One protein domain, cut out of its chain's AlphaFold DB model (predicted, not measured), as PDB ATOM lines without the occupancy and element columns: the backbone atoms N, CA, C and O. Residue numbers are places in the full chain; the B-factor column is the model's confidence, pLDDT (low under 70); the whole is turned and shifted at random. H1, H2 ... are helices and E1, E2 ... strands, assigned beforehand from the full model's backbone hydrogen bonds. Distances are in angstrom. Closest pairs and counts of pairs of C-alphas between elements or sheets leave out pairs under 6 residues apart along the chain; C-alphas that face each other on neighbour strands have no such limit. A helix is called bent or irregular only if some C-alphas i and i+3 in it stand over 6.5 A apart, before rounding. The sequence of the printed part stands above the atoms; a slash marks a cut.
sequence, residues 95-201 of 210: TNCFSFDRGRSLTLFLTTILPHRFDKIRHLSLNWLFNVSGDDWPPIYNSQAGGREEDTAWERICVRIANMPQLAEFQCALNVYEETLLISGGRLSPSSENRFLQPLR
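What this domain is: This is residues 95 to 201 of the 210 residues of an uncharacterized protein of Lophiotrema nucula (UniProt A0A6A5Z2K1). What is the main picture? A wall of three parallel strands in the order E1, E2, E3 has H1 and H3 over one face, making two layers, and its other face is bare. H4 lies off the sheet beyond the end of E3, and H5 only grazes the sheet. What is printed? The 107 residues run E1, H1, H2, E2, H3, E3, H4, H5, of mixed class; they are compact, with a radius of gyration of the C-alphas of 14.6 A, yet elongated, spanning 45 by 26 by 20 A.

Where its parts are: Where are the strands? E1 is residues 97 to 100, from C-alpha 97 at (-8.902, -23.430, -29.196); E2 is 123 to 131, 25.9 A long, and E3 169 to 177, 26.1 A. Where are the helices? H1 is residues 103 to 112, 14.3 A; H2 115 to 118; H3 147 to 162, 24.5 A; H4 179 to 182; H5 190 to 197, ending at C-alpha 197 (5.081, -27.401, -11.940). H3 has a kink of 31 degrees near residue 154 and is only just irregular, C-alphas 148 and 151 being 6.8 A apart.

How they stand to each other: How do the strands pair? N 98 and O 123 of E1 and E2 are 3.0 A apart, N 124 and O 169 of E2 and E3 2.9 A, within hydrogen-bond range. Two strand-helix-strand units, parallel neighbours with helices between, have right-handed crossovers: E1, H1 H2, E2 and E2, H3, E3. How do the helices stand? H1 stands up from the sheet at 48 degrees. H3 only just touches H1, with 3 pairs of C-alphas within 8 A, through residues 153 to 157 alone; the closest C-alphas, Thr 107 and Ile 157, are 7.3 A apart. Are their backbones complete? Every O i to N i+4 pair is within hydrogen-bond range in H1 and H5, and 8 of 12 in H3; H2 and H4 are too short for one.

The domain as a whole: How large is it? The farthest C-alphas, of His 116 and Ile 183, are 45.9 A apart, and the printed part has no cut. Which link is long? E2 to H3, residues 132 to 146. Where is confidence low? pLDDT is under 70 at residues 132 to 140, 147 to 149, 151 and 179 to 184.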
ATOM      1  N   THR A  95     -12.425 -17.179 -30.645       93.88
ATOM      2  CA  THR A  95     -13.404 -18.286 -30.594       93.88
ATOM      3  C   THR A  95     -12.784 -19.676 -30.669       93.88
ATOM      4  O   THR A  95     -13.414 -20.646 -30.256       93.88
ATOM      5  N   ASN A  96     -11.555 -19.793 -31.176       94.62
ATOM      6  CA  ASN A  96     -10.915 -21.087 -31.390       94.62
ATOM      7  C   ASN A  96     -10.065 -21.515 -30.193       94.62
ATOM      8  O   ASN A  96      -9.507 -20.689 -29.468       94.62
ATOM      9  N   CYS A  97      -9.923 -22.834 -30.043       94.31
ATOM     10  CA  CYS A  97      -8.902 -23.430 -29.196       94.31
ATOM     11  C   CYS A  97      -7.620 -23.622 -30.005       94.31
ATOM     12  O   CYS A  97      -7.606 -24.354 -30.996       94.31
ATOM     13  N   PHE A  98      -6.545 -22.963 -29.583       95.31
ATOM     14  CA  PHE A  98      -5.228 -23.141 -30.179       95.31
ATOM     15  C   PHE A  98      -4.531 -24.291 -29.466       95.31
ATOM     16  O   PHE A  98      -4.205 -24.181 -28.287       95.31
ATOM     17  N   SER A  99      -4.326 -25.399 -30.174       95.38
ATOM     18  CA  SER A  99      -3.654 -26.577 -29.632       95.38
ATOM     19  C   SER A  99      -2.266 -26.729 -30.235       95.38
ATOM     20  O   SER A  99      -2.107 -26.719 -31.455       95.38
ATOM     21  N   PHE A 100      -1.269 -26.862 -29.367       93.00
ATOM     22  CA  PHE A 100       0.123 -27.060 -29.740       93.00
ATOM     23  C   PHE A 100       0.599 -28.409 -29.220       93.00
ATOM     24  O   PHE A 100       0.536 -28.697 -28.025       93.00
ATOM     25  N   ASP A 101       1.102 -29.227 -30.136       87.12
ATOM     26  CA  ASP A 101       1.650 -30.552 -29.860       87.12
ATOM     27  C   ASP A 101       3.038 -30.499 -29.202       87.12
ATOM     28  O   ASP A 101       3.465 -31.473 -28.585       87.12
ATOM     29  N   ARG A 102       3.743 -29.371 -29.358       84.12
ATOM     30  CA  ARG A 102       5.096 -29.136 -28.847       84.12
ATOM     31  C   ARG A 102       5.287 -27.685 -28.426       84.12
ATOM     32  O   ARG A 102       4.744 -26.764 -29.046       84.12
ATOM     33  N   GLY A 103       6.186 -27.464 -27.468       87.38
ATOM     34  CA  GLY A 103       6.565 -26.121 -27.026       87.38
ATOM     35  C   GLY A 103       7.176 -25.250 -28.128       87.38
ATOM     36  O   GLY A 103       6.967 -24.037 -28.144       87.38
ATOM     37  N   ARG A 104       7.856 -25.852 -29.114       87.31
ATOM     38  CA  ARG A 104       8.464 -25.112 -30.233       87.31
ATOM     39  C   ARG A 104       7.426 -24.508 -31.159       87.31
ATOM     40  O   ARG A 104       7.605 -23.375 -31.593       87.31
ATOM     41  N   SER A 105       6.341 -25.229 -31.425       89.19
ATOM     42  CA  SER A 105       5.224 -24.736 -32.233       89.19
ATOM     43  C   SER A 105       4.620 -23.485 -31.589       89.19
ATOM     44  O   SER A 105       4.454 -22.469 -32.262       89.19
ATOM     45  N   LEU A 106       4.404 -23.509 -30.269       91.06
ATOM     46  CA  LEU A 106       3.937 -22.342 -29.518       91.06
ATOM     47  C   LEU A 106       4.980 -21.210 -29.491       91.06
ATOM     48  O   LEU A 106       4.626 -20.052 -29.692       91.06
ATOM     49  N   THR A 107       6.264 -21.525 -29.299       87.75
ATOM     50  CA  THR A 107       7.347 -20.524 -29.311       87.75
ATOM     51  C   THR A 107       7.419 -19.791 -30.651       87.75
ATOM     52  O   THR A 107       7.499 -18.567 -30.686       87.75
ATOM     53  N   LEU A 108       7.359 -20.523 -31.765       88.56
ATOM     54  CA  LEU A 108       7.353 -19.942 -33.109       88.56
ATOM     55  C   LEU A 108       6.069 -19.160 -33.376       88.56
ATOM     56  O   LEU A 108       6.095 -18.093 -33.982       88.56
ATOM     57  N   PHE A 109       4.932 -19.663 -32.909       90.81
ATOM     58  CA  PHE A 109       3.673 -18.947 -33.026       90.81
ATOM     59  C   PHE A 109       3.737 -17.587 -32.318       90.81
ATOM     60  O   PHE A 109       3.419 -16.567 -32.921       90.81
ATOM     61  N   LEU A 110       4.263 -17.548 -31.091       86.50
ATOM     62  CA  LEU A 110       4.463 -16.322 -30.316       86.50
ATOM     63  C   LEU A 110       5.348 -15.280 -31.012       86.50
ATOM     64  O   LEU A 110       5.131 -14.086 -30.820       86.50
ATOM     65  N   THR A 111       6.340 -15.707 -31.798       85.19
ATOM     66  CA  THR A 111       7.248 -14.795 -32.514       85.19
ATOM     67  C   THR A 111       6.739 -14.386 -33.894       85.19
ATOM     68  O   THR A 111       7.230 -13.409 -34.457       85.19
ATOM     69  N   THR A 112       5.755 -15.100 -34.445       89.19
ATOM     70  CA  THR A 112       5.235 -14.864 -35.802       89.19
ATOM     71  C   THR A 112       3.931 -14.077 -35.828       89.19
ATOM     72  O   THR A 112       3.647 -13.405 -36.822       89.19
ATOM     73  N   ILE A 113       3.138 -14.111 -34.755       91.19
ATOM     74  CA  ILE A 113       1.897 -13.336 -34.673       91.19
ATOM     75  C   ILE A 113       2.104 -12.005 -33.947       91.19
ATOM     76  O   ILE A 113       2.963 -11.856 -33.083       91.19
ATOM     77  N   LEU A 114       1.269 -11.016 -34.276       89.88
ATOM     78  CA  LEU A 114       1.303  -9.722 -33.596       89.88
ATOM     79  C   LEU A 114       0.887  -9.879 -32.118       89.88
ATOM     80  O   LEU A 114      -0.118 -10.551 -31.863       89.88
ATOM     81  N   PRO A 115       1.563  -9.214 -31.157       87.19
ATOM     82  CA  PRO A 115       1.292  -9.381 -29.725       87.19
ATOM     83  C   PRO A 115      -0.184  -9.211 -29.341       87.19
ATOM     84  O   PRO A 115      -0.749 -10.075 -28.680       87.19
ATOM     85  N   HIS A 116      -0.849  -8.179 -29.869       89.00
ATOM     86  CA  HIS A 116      -2.266  -7.906 -29.594       89.00
ATOM     87  C   HIS A 116      -3.228  -9.000 -30.087       89.00
ATOM     88  O   HIS A 116      -4.376  -9.035 -29.659       89.00
ATOM     89  N   ARG A 117      -2.806  -9.863 -31.023       90.56
ATOM     90  CA  ARG A 117      -3.610 -11.003 -31.494       90.56
ATOM     91  C   ARG A 117      -3.468 -12.186 -30.558       90.56
ATOM     92  O   ARG A 117      -4.461 -12.824 -30.236       90.56
ATOM     93  N   PHE A 118      -2.247 -12.429 -30.084       90.44
ATOM     94  CA  PHE A 118      -2.005 -13.429 -29.053       90.44
ATOM     95  C   PHE A 118      -2.799 -13.114 -27.783       90.44
ATOM     96  O   PHE A 118      -3.435 -13.992 -27.214       90.44
ATOM     97  N   ASP A 119      -2.849 -11.837 -27.399       91.25
ATOM     98  CA  ASP A 119      -3.568 -11.379 -26.208       91.25
ATOM     99  C   ASP A 119      -5.104 -11.545 -26.312       91.25
ATOM    100  O   ASP A 119      -5.802 -11.429 -25.304       91.25
ATOM    101  N   LYS A 120      -5.641 -11.826 -27.512       93.38
ATOM    102  CA  LYS A 120      -7.060 -12.159 -27.743       93.38
ATOM    103  C   LYS A 120      -7.372 -13.652 -27.594       93.38
ATOM    104  O   LYS A 120      -8.547 -14.010 -27.610       93.38
ATOM    105  N   ILE A 121      -6.360 -14.513 -27.470       95.00
ATOM    106  CA  ILE A 121      -6.565 -15.958 -27.338       95.00
ATOM    107  C   ILE A 121      -7.233 -16.276 -26.007       95.00
ATOM    108  O   ILE A 121      -6.745 -15.899 -24.943       95.00
ATOM    109  N   ARG A 122      -8.349 -17.004 -26.090       94.88
ATOM    110  CA  ARG A 122      -9.157 -17.394 -24.930       94.88
ATOM    111  C   ARG A 122      -8.950 -18.843 -24.511       94.88
ATOM    112  O   ARG A 122      -9.057 -19.137 -23.326       94.88
ATOM    113  N   HIS A 123      -8.652 -19.728 -25.458       95.44
ATOM    114  CA  HIS A 123      -8.538 -21.166 -25.224       95.44
ATOM    115  C   HIS A 123      -7.210 -21.673 -25.789       95.44
ATOM    116  O   HIS A 123      -6.966 -21.580 -26.995       95.44
ATOM    117  N   LEU A 124      -6.346 -22.184 -24.914       94.25
ATOM    118  CA  LEU A 124      -5.013 -22.670 -25.259       94.25
ATOM    119  C   LEU A 124      -4.811 -24.088 -24.718       94.25
ATOM    120  O   LEU A 124      -5.052 -24.354 -23.543       94.25
ATOM    121  N   SER A 125      -4.317 -24.984 -25.566       95.25
ATOM    122  CA  SER A 125      -3.891 -26.329 -25.190       95.25
ATOM    123  C   SER A 125      -2.428 -26.520 -25.563       95.25
ATOM    124  O   SER A 125      -2.022 -26.200 -26.681       95.25
ATOM    125  N   LEU A 126      -1.632 -27.059 -24.644       93.31
ATOM    126  CA  LEU A 126      -0.201 -27.254 -24.841       93.31
ATOM    127  C   LEU A 126       0.249 -28.627 -24.350       93.31
ATOM    128  O   LEU A 126       0.157 -28.937 -23.165       93.31
ATOM    129  N   ASN A 127       0.832 -29.403 -25.255       90.19
ATOM    130  CA  ASN A 127       1.622 -30.571 -24.905       90.19
ATOM    131  C   ASN A 127       3.090 -30.149 -24.815       90.19
ATOM    132  O   ASN A 127       3.688 -29.696 -25.793       90.19
ATOM    133  N   TRP A 128       3.666 -30.278 -23.624       87.81
ATOM    134  CA  TRP A 128       5.072 -29.990 -23.384       87.81
ATOM    135  C   TRP A 128       5.828 -31.282 -23.121       87.81
ATOM    136  O   TRP A 128       5.400 -32.094 -22.302       87.81
ATOM    137  N   LEU A 129       6.959 -31.467 -23.798       83.75
ATOM    138  CA  LEU A 129       7.836 -32.610 -23.574       83.75
ATOM    139  C   LEU A 129       9.124 -32.136 -22.907       83.75
ATOM    140  O   LEU A 129       9.910 -31.422 -23.521       83.75
ATOM    141  N   PHE A 130       9.370 -32.562 -21.675       80.06
ATOM    142  CA  PHE A 130      10.682 -32.456 -21.056       80.06
ATOM    143  C   PHE A 130      11.482 -33.692 -21.418       80.06
ATOM    144  O   PHE A 130      11.197 -34.782 -20.926       80.06
ATOM    145  N   ASN A 131      12.484 -33.515 -22.267       70.25
ATOM    146  CA  ASN A 131      13.484 -34.536 -22.478       70.25
ATOM    147  C   ASN A 131      14.716 -34.207 -21.626       70.25
ATOM    148  O   ASN A 131      15.402 -33.218 -21.877       70.25
ATOM    149  N   VAL A 132      14.954 -35.012 -20.590       59.91
ATOM    150  CA  VAL A 132      16.098 -34.847 -19.679       59.91
ATOM    151  C   VAL A 132      17.316 -35.657 -20.154       59.91
ATOM    152  O   VAL A 132      18.439 -35.377 -19.740       59.91
ATOM    153  N   SER A 133      17.130 -36.615 -21.066       56.06
ATOM    154  CA  SER A 133      18.209 -37.385 -21.691       56.06
ATOM    155  C   SER A 133      18.687 -36.689 -22.966       56.06
ATOM    156  O   SER A 133      17.998 -36.646 -23.986       56.06
ATOM    157  N   GLY A 134      19.901 -36.140 -22.917       52.66
ATOM    158  CA  GLY A 134      20.521 -35.388 -24.014       52.66
ATOM    159  C   GLY A 134      20.811 -36.176 -25.300       52.66
ATOM    160  O   GLY A 134      21.363 -35.588 -26.226       52.66
ATOM    161  N   ASP A 135      20.436 -37.457 -25.368       55.25
ATOM    162  CA  ASP A 135      20.815 -38.391 -26.434       55.25
ATOM    163  C   ASP A 135      19.683 -38.723 -27.432       55.25
ATOM    164  O   ASP A 135      19.912 -39.474 -28.383       55.25
ATOM    165  N   ASP A 136      18.473 -38.164 -27.283       56.09
ATOM    166  CA  ASP A 136      17.384 -38.471 -28.224       56.09
ATOM    167  C   ASP A 136      17.628 -37.873 -29.617       56.09
ATOM    168  O   ASP A 136      17.790 -36.661 -29.804       56.09
ATOM    169  N   TRP A 137      17.559 -38.746 -30.625       49.56
ATOM    170  CA  TRP A 137      17.550 -38.391 -32.040       49.56
ATOM    171  C   TRP A 137      16.217 -38.806 -32.700       49.56
ATOM    172  O   TRP A 137      15.843 -39.977 -32.620       49.56
ATOM    173  N   PRO A 138      15.510 -37.907 -33.415       55.41
ATOM    174  CA  PRO A 138      15.836 -36.499 -33.599       55.41
ATOM    175  C   PRO A 138      15.566 -35.689 -32.318       55.41
ATOM    176  O   PRO A 138      14.604 -35.971 -31.603       55.41
ATOM    177  N   PRO A 139      16.365 -34.647 -32.054       61.47
ATOM    178  CA  PRO A 139      16.241 -33.858 -30.843       61.47
ATOM    179  C   PRO A 139      14.895 -33.131 -30.807       61.47
ATOM    180  O   PRO A 139      14.520 -32.400 -31.732       61.47
ATOM    181  N   ILE A 140      14.145 -33.348 -29.727       67.81
ATOM    182  CA  ILE A 140      12.831 -32.740 -29.535       67.81
ATOM    183  C   ILE A 140      13.034 -31.398 -28.839       67.81
ATOM    184  O   ILE A 140      13.085 -31.306 -27.618       67.81
ATOM    185  N   TYR A 141      13.180 -30.348 -29.641       74.81
ATOM    186  CA  TYR A 141      13.321 -28.988 -29.133       74.81
ATOM    187  C   TYR A 141      11.954 -28.362 -28.868       74.81
ATOM    188  O   TYR A 141      11.087 -28.375 -29.747       74.81
ATOM    189  N   ASN A 142      11.785 -27.754 -27.697       79.31
ATOM    190  CA  ASN A 142      10.692 -26.844 -27.367       79.31
ATOM    191  C   ASN A 142      11.087 -25.379 -27.554       79.31
ATOM    192  O   ASN A 142      10.222 -24.523 -27.723       79.31
ATOM    193  N   SER A 143      12.381 -25.075 -27.553       78.56
ATOM    194  CA  SER A 143      12.903 -23.744 -27.840       78.56
ATOM    195  C   SER A 143      13.148 -23.548 -29.343       78.56
ATOM    196  O   SER A 143      13.233 -24.498 -30.131       78.56
ATOM    197  N   GLN A 144      13.268 -22.288 -29.769       72.69
ATOM    198  CA  GLN A 144      13.591 -21.957 -31.159       72.69
ATOM    199  C   GLN A 144      15.037 -22.349 -31.515       72.69
ATOM    200  O   GLN A 144      15.265 -22.913 -32.590       72.69
ATOM    201  N   ALA A 145      15.985 -22.095 -30.607       70.50
ATOM    202  CA  ALA A 145      17.409 -22.378 -30.790       70.50
ATOM    203  C   ALA A 145      17.793 -23.844 -30.508       70.50
ATOM    204  O   ALA A 145      18.775 -24.332 -31.063       70.50
ATOM    205  N   GLY A 146      17.006 -24.558 -29.698       71.06
ATOM    206  CA  GLY A 146      17.344 -25.890 -29.202       71.06
ATOM    207  C   GLY A 146      18.429 -25.878 -28.114       71.06
ATOM    208  O   GLY A 146      19.021 -24.847 -27.787       71.06
ATOM    209  N   GLY A 147      18.719 -27.050 -27.544       68.31
ATOM    210  CA  GLY A 147      19.850 -27.247 -26.628       68.31
ATOM    211  C   GLY A 147      19.697 -26.551 -25.267       68.31
ATOM    212  O   GLY A 147      18.744 -26.801 -24.540       68.31
ATOM    213  N   ARG A 148      20.653 -25.692 -24.880       63.25
ATOM    214  CA  ARG A 148      20.715 -25.091 -23.524       63.25
ATOM    215  C   ARG A 148      19.544 -24.161 -23.185       63.25
ATOM    216  O   ARG A 148      19.342 -23.843 -22.018       63.25
ATOM    217  N   GLU A 149      18.793 -23.699 -24.181       69.69
ATOM    218  CA  GLU A 149      17.642 -22.817 -23.961       69.69
ATOM    219  C   GLU A 149      16.348 -23.562 -23.608       69.69
ATOM    220  O   GLU A 149      15.361 -22.907 -23.274       69.69
ATOM    221  N   GLU A 150      16.339 -24.898 -23.654       72.44
ATOM    222  CA  GLU A 150      15.158 -25.725 -23.366       72.44
ATOM    223  C   GLU A 150      14.625 -25.515 -21.945       72.44
ATOM    224  O   GLU A 150      13.429 -25.284 -21.763       72.44
ATOM    225  N   ASP A 151      15.518 -25.482 -20.950       69.94
ATOM    226  CA  ASP A 151      15.150 -25.307 -19.540       69.94
ATOM    227  C   ASP A 151      14.434 -23.978 -19.283       69.94
ATOM    228  O   ASP A 151      13.460 -23.905 -18.537       69.94
ATOM    229  N   THR A 152      14.881 -22.924 -19.962       82.44
ATOM    230  CA  THR A 152      14.329 -21.573 -19.803       82.44
ATOM    231  C   THR A 152      13.141 -21.308 -20.731       82.44
ATOM    232  O   THR A 152      12.385 -20.363 -20.512       82.44
ATOM    233  N   ALA A 153      12.942 -22.125 -21.771       86.06
ATOM    234  CA  ALA A 153      11.818 -21.977 -22.692       86.06
ATOM    235  C   ALA A 153      10.480 -22.232 -21.997       86.06
ATOM    236  O   ALA A 153       9.517 -21.508 -22.257       86.06
ATOM    237  N   TRP A 154      10.445 -23.204 -21.082       89.31
ATOM    238  CA  TRP A 154       9.250 -23.507 -20.304       89.31
ATOM    239  C   TRP A 154       8.813 -22.325 -19.439       89.31
ATOM    240  O   TRP A 154       7.667 -21.881 -19.516       89.31
ATOM    241  N   GLU A 155       9.752 -21.763 -18.677       89.50
ATOM    242  CA  GLU A 155       9.507 -20.603 -17.819       89.50
ATOM    243  C   GLU A 155       9.032 -19.396 -18.634       89.50
ATOM    244  O   GLU A 155       8.019 -18.780 -18.300       89.50
ATOM    245  N   ARG A 156       9.709 -19.092 -19.750       89.62
ATOM    246  CA  ARG A 156       9.325 -17.981 -20.636       89.62
ATOM    247  C   ARG A 156       7.908 -18.137 -21.177       89.62
ATOM    248  O   ARG A 156       7.156 -17.161 -21.201       89.62
ATOM    249  N   ILE A 157       7.539 -19.342 -21.610       90.50
ATOM    250  CA  ILE A 157       6.190 -19.611 -22.113       90.50
ATOM    251  C   ILE A 157       5.160 -19.484 -20.996       90.50
ATOM    252  O   ILE A 157       4.159 -18.799 -21.196       90.50
ATOM    253  N   CYS A 158       5.414 -20.050 -19.815       92.12
ATOM    254  CA  CYS A 158       4.504 -19.928 -18.678       92.12
ATOM    255  C   CYS A 158       4.268 -18.466 -18.294       92.12
ATOM    256  O   CYS A 158       3.120 -18.058 -18.127       92.12
ATOM    257  N   VAL A 159       5.326 -17.649 -18.242       91.75
ATOM    258  CA  VAL A 159       5.212 -16.202 -18.000       91.75
ATOM    259  C   VAL A 159       4.383 -15.528 -19.091       91.75
ATOM    260  O   VAL A 159       3.537 -14.686 -18.790       91.75
ATOM    261  N   ARG A 160       4.582 -15.881 -20.366       90.75
ATOM    262  CA  ARG A 160       3.804 -15.280 -21.456       90.75
ATOM    263  C   ARG A 160       2.324 -15.655 -21.376       90.75
ATOM    264  O   ARG A 160       1.495 -14.776 -21.591       90.75
ATOM    265  N   ILE A 161       2.009 -16.906 -21.035       92.19
ATOM    266  CA  ILE A 161       0.637 -17.401 -20.853       92.19
ATOM    267  C   ILE A 161      -0.025 -16.733 -19.642       92.19
ATOM    268  O   ILE A 161      -1.148 -16.253 -19.750       92.19
ATOM    269  N   ALA A 162       0.685 -16.622 -18.518       91.75
ATOM    270  CA  ALA A 162       0.190 -15.961 -17.310       91.75
ATOM    271  C   ALA A 162      -0.197 -14.490 -17.542       91.75
ATOM    272  O   ALA A 162      -1.058 -13.958 -16.850       91.75
ATOM    273  N   ASN A 163       0.423 -13.836 -18.528       90.75
ATOM    274  CA  ASN A 163       0.154 -12.446 -18.895       90.75
ATOM    275  C   ASN A 163      -0.865 -12.293 -20.039       90.75
ATOM    276  O   ASN A 163      -0.975 -11.209 -20.612       90.75
ATOM    277  N   MET A 164      -1.588 -13.350 -20.416       91.00
ATOM    278  CA  MET A 164      -2.635 -13.263 -21.434       91.00
ATOM    279  C   MET A 164      -3.922 -12.681 -20.828       91.00
ATOM    280  O   MET A 164      -4.580 -13.356 -20.038       91.00
ATOM    281  N   PRO A 165      -4.345 -11.464 -21.215       91.06
ATOM    282  CA  PRO A 165      -5.431 -10.763 -20.529       91.06
ATOM    283  C   PRO A 165      -6.812 -11.395 -20.748       91.06
ATOM    284  O   PRO A 165      -7.716 -11.174 -19.948       91.06
ATOM    285  N   GLN A 166      -6.998 -12.151 -21.834       92.06
ATOM    286  CA  GLN A 166      -8.286 -12.753 -22.201       92.06
ATOM    287  C   GLN A 166      -8.301 -14.282 -22.094       92.06
ATOM    288  O   GLN A 166      -9.282 -14.911 -22.495       92.06
ATOM    289  N   LEU A 167      -7.239 -14.887 -21.557       93.38
ATOM    290  CA  LEU A 167      -7.151 -16.333 -21.419       93.38
ATOM    291  C   LEU A 167      -8.228 -16.831 -20.447       93.38
ATOM    292  O   LEU A 167      -8.255 -16.474 -19.274       93.38
ATOM    293  N   ALA A 168      -9.134 -17.654 -20.960       92.56
ATOM    294  CA  ALA A 168     -10.271 -18.202 -20.230       92.56
ATOM    295  C   ALA A 168     -10.104 -19.700 -19.938       92.56
ATOM    296  O   ALA A 168     -10.711 -20.227 -19.002       92.56
ATOM    297  N   GLU A 169      -9.306 -20.402 -20.743       92.44
ATOM    298  CA  GLU A 169      -9.017 -21.818 -20.569       92.44
ATOM    299  C   GLU A 169      -7.607 -22.170 -21.036       92.44
ATOM    300  O   GLU A 169      -7.178 -21.781 -22.123       92.44
ATOM    301  N   PHE A 170      -6.900 -22.920 -20.197       93.00
ATOM    302  CA  PHE A 170      -5.547 -23.381 -20.435       93.00
ATOM    303  C   PHE A 170      -5.462 -24.831 -19.999       93.00
ATOM    304  O   PHE A 170      -5.722 -25.158 -18.841       93.00
ATOM    305  N   GLN A 171      -5.120 -25.690 -20.947       92.62
ATOM    306  CA  GLN A 171      -4.894 -27.105 -20.719       92.62
ATOM    307  C   GLN A 171      -3.433 -27.403 -21.024       92.62
ATOM    308  O   GLN A 171      -2.904 -26.979 -22.054       92.62
ATOM    309  N   CYS A 172      -2.773 -28.132 -20.131       91.50
ATOM    310  CA  CYS A 172      -1.383 -28.502 -20.319       91.50
ATOM    311  C   CYS A 172      -1.158 -29.968 -19.969       91.50
ATOM    312  O   CYS A 172      -1.487 -30.396 -18.863       91.50
ATOM    313  N   ALA A 173      -0.579 -30.715 -20.905       90.25
ATOM    314  CA  ALA A 173      -0.042 -32.040 -20.641       90.25
ATOM    315  C   ALA A 173       1.484 -31.948 -20.584       90.25
ATOM    316  O   ALA A 173       2.126 -31.533 -21.552       90.25
ATOM    317  N   LEU A 174       2.057 -32.337 -19.446       87.38
ATOM    318  CA  LEU A 174       3.499 -32.417 -19.256       87.38
ATOM    319  C   LEU A 174       3.942 -33.865 -19.422       87.38
ATOM    320  O   LEU A 174       3.604 -34.725 -18.613       87.38
ATOM    321  N   ASN A 175       4.722 -34.117 -20.462       83.25
ATOM    322  CA  ASN A 175       5.371 -35.395 -20.691       83.25
ATOM    323  C   ASN A 175       6.818 -35.256 -20.231       83.25
ATOM    324  O   ASN A 175       7.588 -34.522 -20.842       83.25
ATOM    325  N   VAL A 176       7.184 -35.912 -19.134       79.38
ATOM    326  CA  VAL A 176       8.565 -35.913 -18.645       79.38
ATOM    327  C   VAL A 176       9.195 -37.250 -18.981       79.38
ATOM    328  O   VAL A 176       8.705 -38.293 -18.552       79.38
ATOM    329  N   TYR A 177      10.286 -37.202 -19.735       73.38
ATOM    330  CA  TYR A 177      11.152 -38.340 -19.961       73.38
ATOM    331  C   TYR A 177      12.423 -38.168 -19.126       73.38
ATOM    332  O   TYR A 177      13.232 -37.269 -19.362       73.38
ATOM    333  N   GLU A 178      12.565 -39.020 -18.117       71.06
ATOM    334  CA  GLU A 178      13.732 -39.105 -17.242       71.06
ATOM    335  C   GLU A 178      14.011 -40.600 -17.030       71.06
ATOM    336  O   GLU A 178      13.111 -41.340 -16.636       71.06
ATOM    337  N   GLU A 179      15.231 -41.073 -17.307       65.19
ATOM    338  CA  GLU A 179      15.568 -42.510 -17.228       65.19
ATOM    339  C   GLU A 179      15.275 -43.115 -15.845       65.19
ATOM    340  O   GLU A 179      14.893 -44.281 -15.719       65.19
ATOM    341  N   THR A 180      15.381 -42.301 -14.793       64.38
ATOM    342  CA  THR A 180      15.096 -42.686 -13.404       64.38
ATOM    343  C   THR A 180      13.615 -43.011 -13.162       64.38
ATOM    344  O   THR A 180      13.306 -43.743 -12.217       64.38
ATOM    345  N   LEU A 181      12.696 -42.558 -14.030       64.88
ATOM    346  CA  LEU A 181      11.257 -42.830 -13.915       64.88
ATOM    347  C   LEU A 181      10.912 -44.309 -14.099       64.88
ATOM    348  O   LEU A 181       9.915 -44.777 -13.548       64.88
ATOM    349  N   LEU A 182      11.746 -45.064 -14.819       62.66
ATOM    350  CA  LEU A 182      11.584 -46.514 -14.952       62.66
ATOM    351  C   LEU A 182      11.764 -47.225 -13.605       62.66
ATOM    352  O   LEU A 182      11.106 -48.228 -13.334       62.66
ATOM    353  N   ILE A 183      12.621 -46.678 -12.742       62.62
ATOM    354  CA  ILE A 183      12.954 -47.243 -11.431       62.62
ATOM    355  C   ILE A 183      11.959 -46.758 -10.365       62.62
ATOM    356  O   ILE A 183      11.640 -47.496  -9.434       62.62
ATOM    357  N   SER A 184      11.417 -45.544 -10.503       66.88
ATOM    358  CA  SER A 184      10.462 -44.958  -9.549       66.88
ATOM    359  C   SER A 184       8.992 -45.324  -9.804       66.88
ATOM    360  O   SER A 184       8.097 -44.771  -9.156       66.88
ATOM    361  N   GLY A 185       8.714 -46.227 -10.752       71.12
ATOM    362  CA  GLY A 185       7.346 -46.587 -11.134       71.12
ATOM    363  C   GLY A 185       6.578 -45.423 -11.768       71.12
ATOM    364  O   GLY A 185       5.377 -45.281 -11.543       71.12
ATOM    365  N   GLY A 186       7.272 -44.555 -12.509       72.06
ATOM    366  CA  GLY A 186       6.684 -43.413 -13.211       72.06
ATOM    367  C   GLY A 186       6.406 -42.188 -12.336       72.06
ATOM    368  O   GLY A 186       5.743 -41.260 -12.794       72.06
ATOM    369  N   ARG A 187       6.888 -42.150 -11.086       75.31
ATOM    370  CA  ARG A 187       6.712 -40.987 -10.200       75.31
ATOM    371  C   ARG A 187       7.927 -40.072 -10.261       75.31
ATOM    372  O   ARG A 187       9.052 -40.515 -10.027       75.31
ATOM    373  N   LEU A 188       7.690 -38.790 -10.526       77.94
ATOM    374  CA  LEU A 188       8.724 -37.761 -10.445       77.94
ATOM    375  C   LEU A 188       9.227 -37.616  -9.005       77.94
ATOM    376  O   LEU A 188       8.468 -37.772  -8.047       77.94
ATOM    377  N   SER A 189      10.511 -37.288  -8.852       81.06
ATOM    378  CA  SER A 189      11.028 -36.854  -7.552       81.06
ATOM    379  C   SER A 189      10.344 -35.541  -7.129       81.06
ATOM    380  O   SER A 189      10.024 -34.731  -8.004       81.06
ATOM    381  N   PRO A 190      10.170 -35.255  -5.823       83.25
ATOM    382  CA  PRO A 190       9.577 -33.991  -5.375       83.25
ATOM    383  C   PRO A 190      10.296 -32.745  -5.920       83.25
ATOM    384  O   PRO A 190       9.665 -31.730  -6.207       83.25
ATOM    385  N   SER A 191      11.618 -32.821  -6.098       82.06
ATOM    386  CA  SER A 191      12.424 -31.764  -6.717       82.06
ATOM    387  C   SER A 191      12.139 -31.596  -8.211       82.06
ATOM    388  O   SER A 191      11.989 -30.463  -8.668       82.06
ATOM    389  N   SER A 192      12.031 -32.697  -8.964       80.00
ATOM    390  CA  SER A 192      11.693 -32.667 -10.394       80.00
ATOM    391  C   SER A 192      10.269 -32.144 -10.595       80.00
ATOM    392  O   SER A 192      10.040 -31.249 -11.401       80.00
ATOM    393  N   GLU A 193       9.315 -32.636  -9.802       83.69
ATOM    394  CA  GLU A 193       7.927 -32.177  -9.822       83.69
ATOM    395  C   GLU A 193       7.833 -30.674  -9.532       83.69
ATOM    396  O   GLU A 193       7.182 -29.940 -10.277       83.69
ATOM    397  N   ASN A 194       8.538 -30.186  -8.506       85.88
ATOM    398  CA  ASN A 194       8.577 -28.758  -8.207       85.88
ATOM    399  C   ASN A 194       9.145 -27.954  -9.385       85.88
ATOM    400  O   ASN A 194       8.509 -27.000  -9.818       85.88
ATOM    401  N   ARG A 195      10.276 -28.377  -9.963       83.88
ATOM    402  CA  ARG A 195      10.897 -27.717 -11.124       83.88
ATOM    403  C   ARG A 195       9.928 -27.564 -12.302       83.88
ATOM    404  O   ARG A 195       9.882 -26.497 -12.906       83.88
ATOM    405  N   PHE A 196       9.154 -28.599 -12.633       85.44
ATOM    406  CA  PHE A 196       8.253 -28.564 -13.792       85.44
ATOM    407  C   PHE A 196       6.931 -27.839 -13.512       85.44
ATOM    408  O   PHE A 196       6.414 -27.144 -14.389       85.44
ATOM    409  N   LEU A 197       6.386 -27.967 -12.297       88.50
ATOM    410  CA  LEU A 197       5.081 -27.401 -11.940       88.50
ATOM    411  C   LEU A 197       5.151 -25.971 -11.396       88.50
ATOM    412  O   LEU A 197       4.146 -25.264 -11.434       88.50
ATOM    413  N   GLN A 198       6.295 -25.524 -10.872       90.00
ATOM    414  CA  GLN A 198       6.408 -24.198 -10.261       90.00
ATOM    415  C   GLN A 198       6.049 -23.057 -11.234       90.00
ATOM    416  O   GLN A 198       5.246 -22.213 -10.826       90.00
ATOM    417  N   PRO A 199       6.489 -23.056 -12.509       90.62
ATOM    418  CA  PRO A 199       6.132 -21.993 -13.453       90.62
ATOM    419  C   PRO A 199       4.628 -21.901 -13.749       90.62
ATOM    420  O   PRO A 199       4.107 -20.811 -13.984       90.62
ATOM    421  N   LEU A 200       3.904 -23.024 -13.677       89.50
ATOM    422  CA  LEU A 200       2.456 -23.065 -13.906       89.50
ATOM    423  C   LEU A 200       1.661 -22.357 -12.809       89.50
ATOM    424  O   LEU A 200       0.558 -21.883 -13.065       89.50
ATOM    425  N   ARG A 201       2.209 -22.252 -11.592       88.12
ATOM    426  CA  ARG A 201       1.510 -21.640 -10.450       88.12
ATOM    427  C   ARG A 201       1.196 -20.160 -10.657       88.12
ATOM    428  O   ARG A 201       0.316 -19.633  -9.986       88.12
TER     429      ARG A 201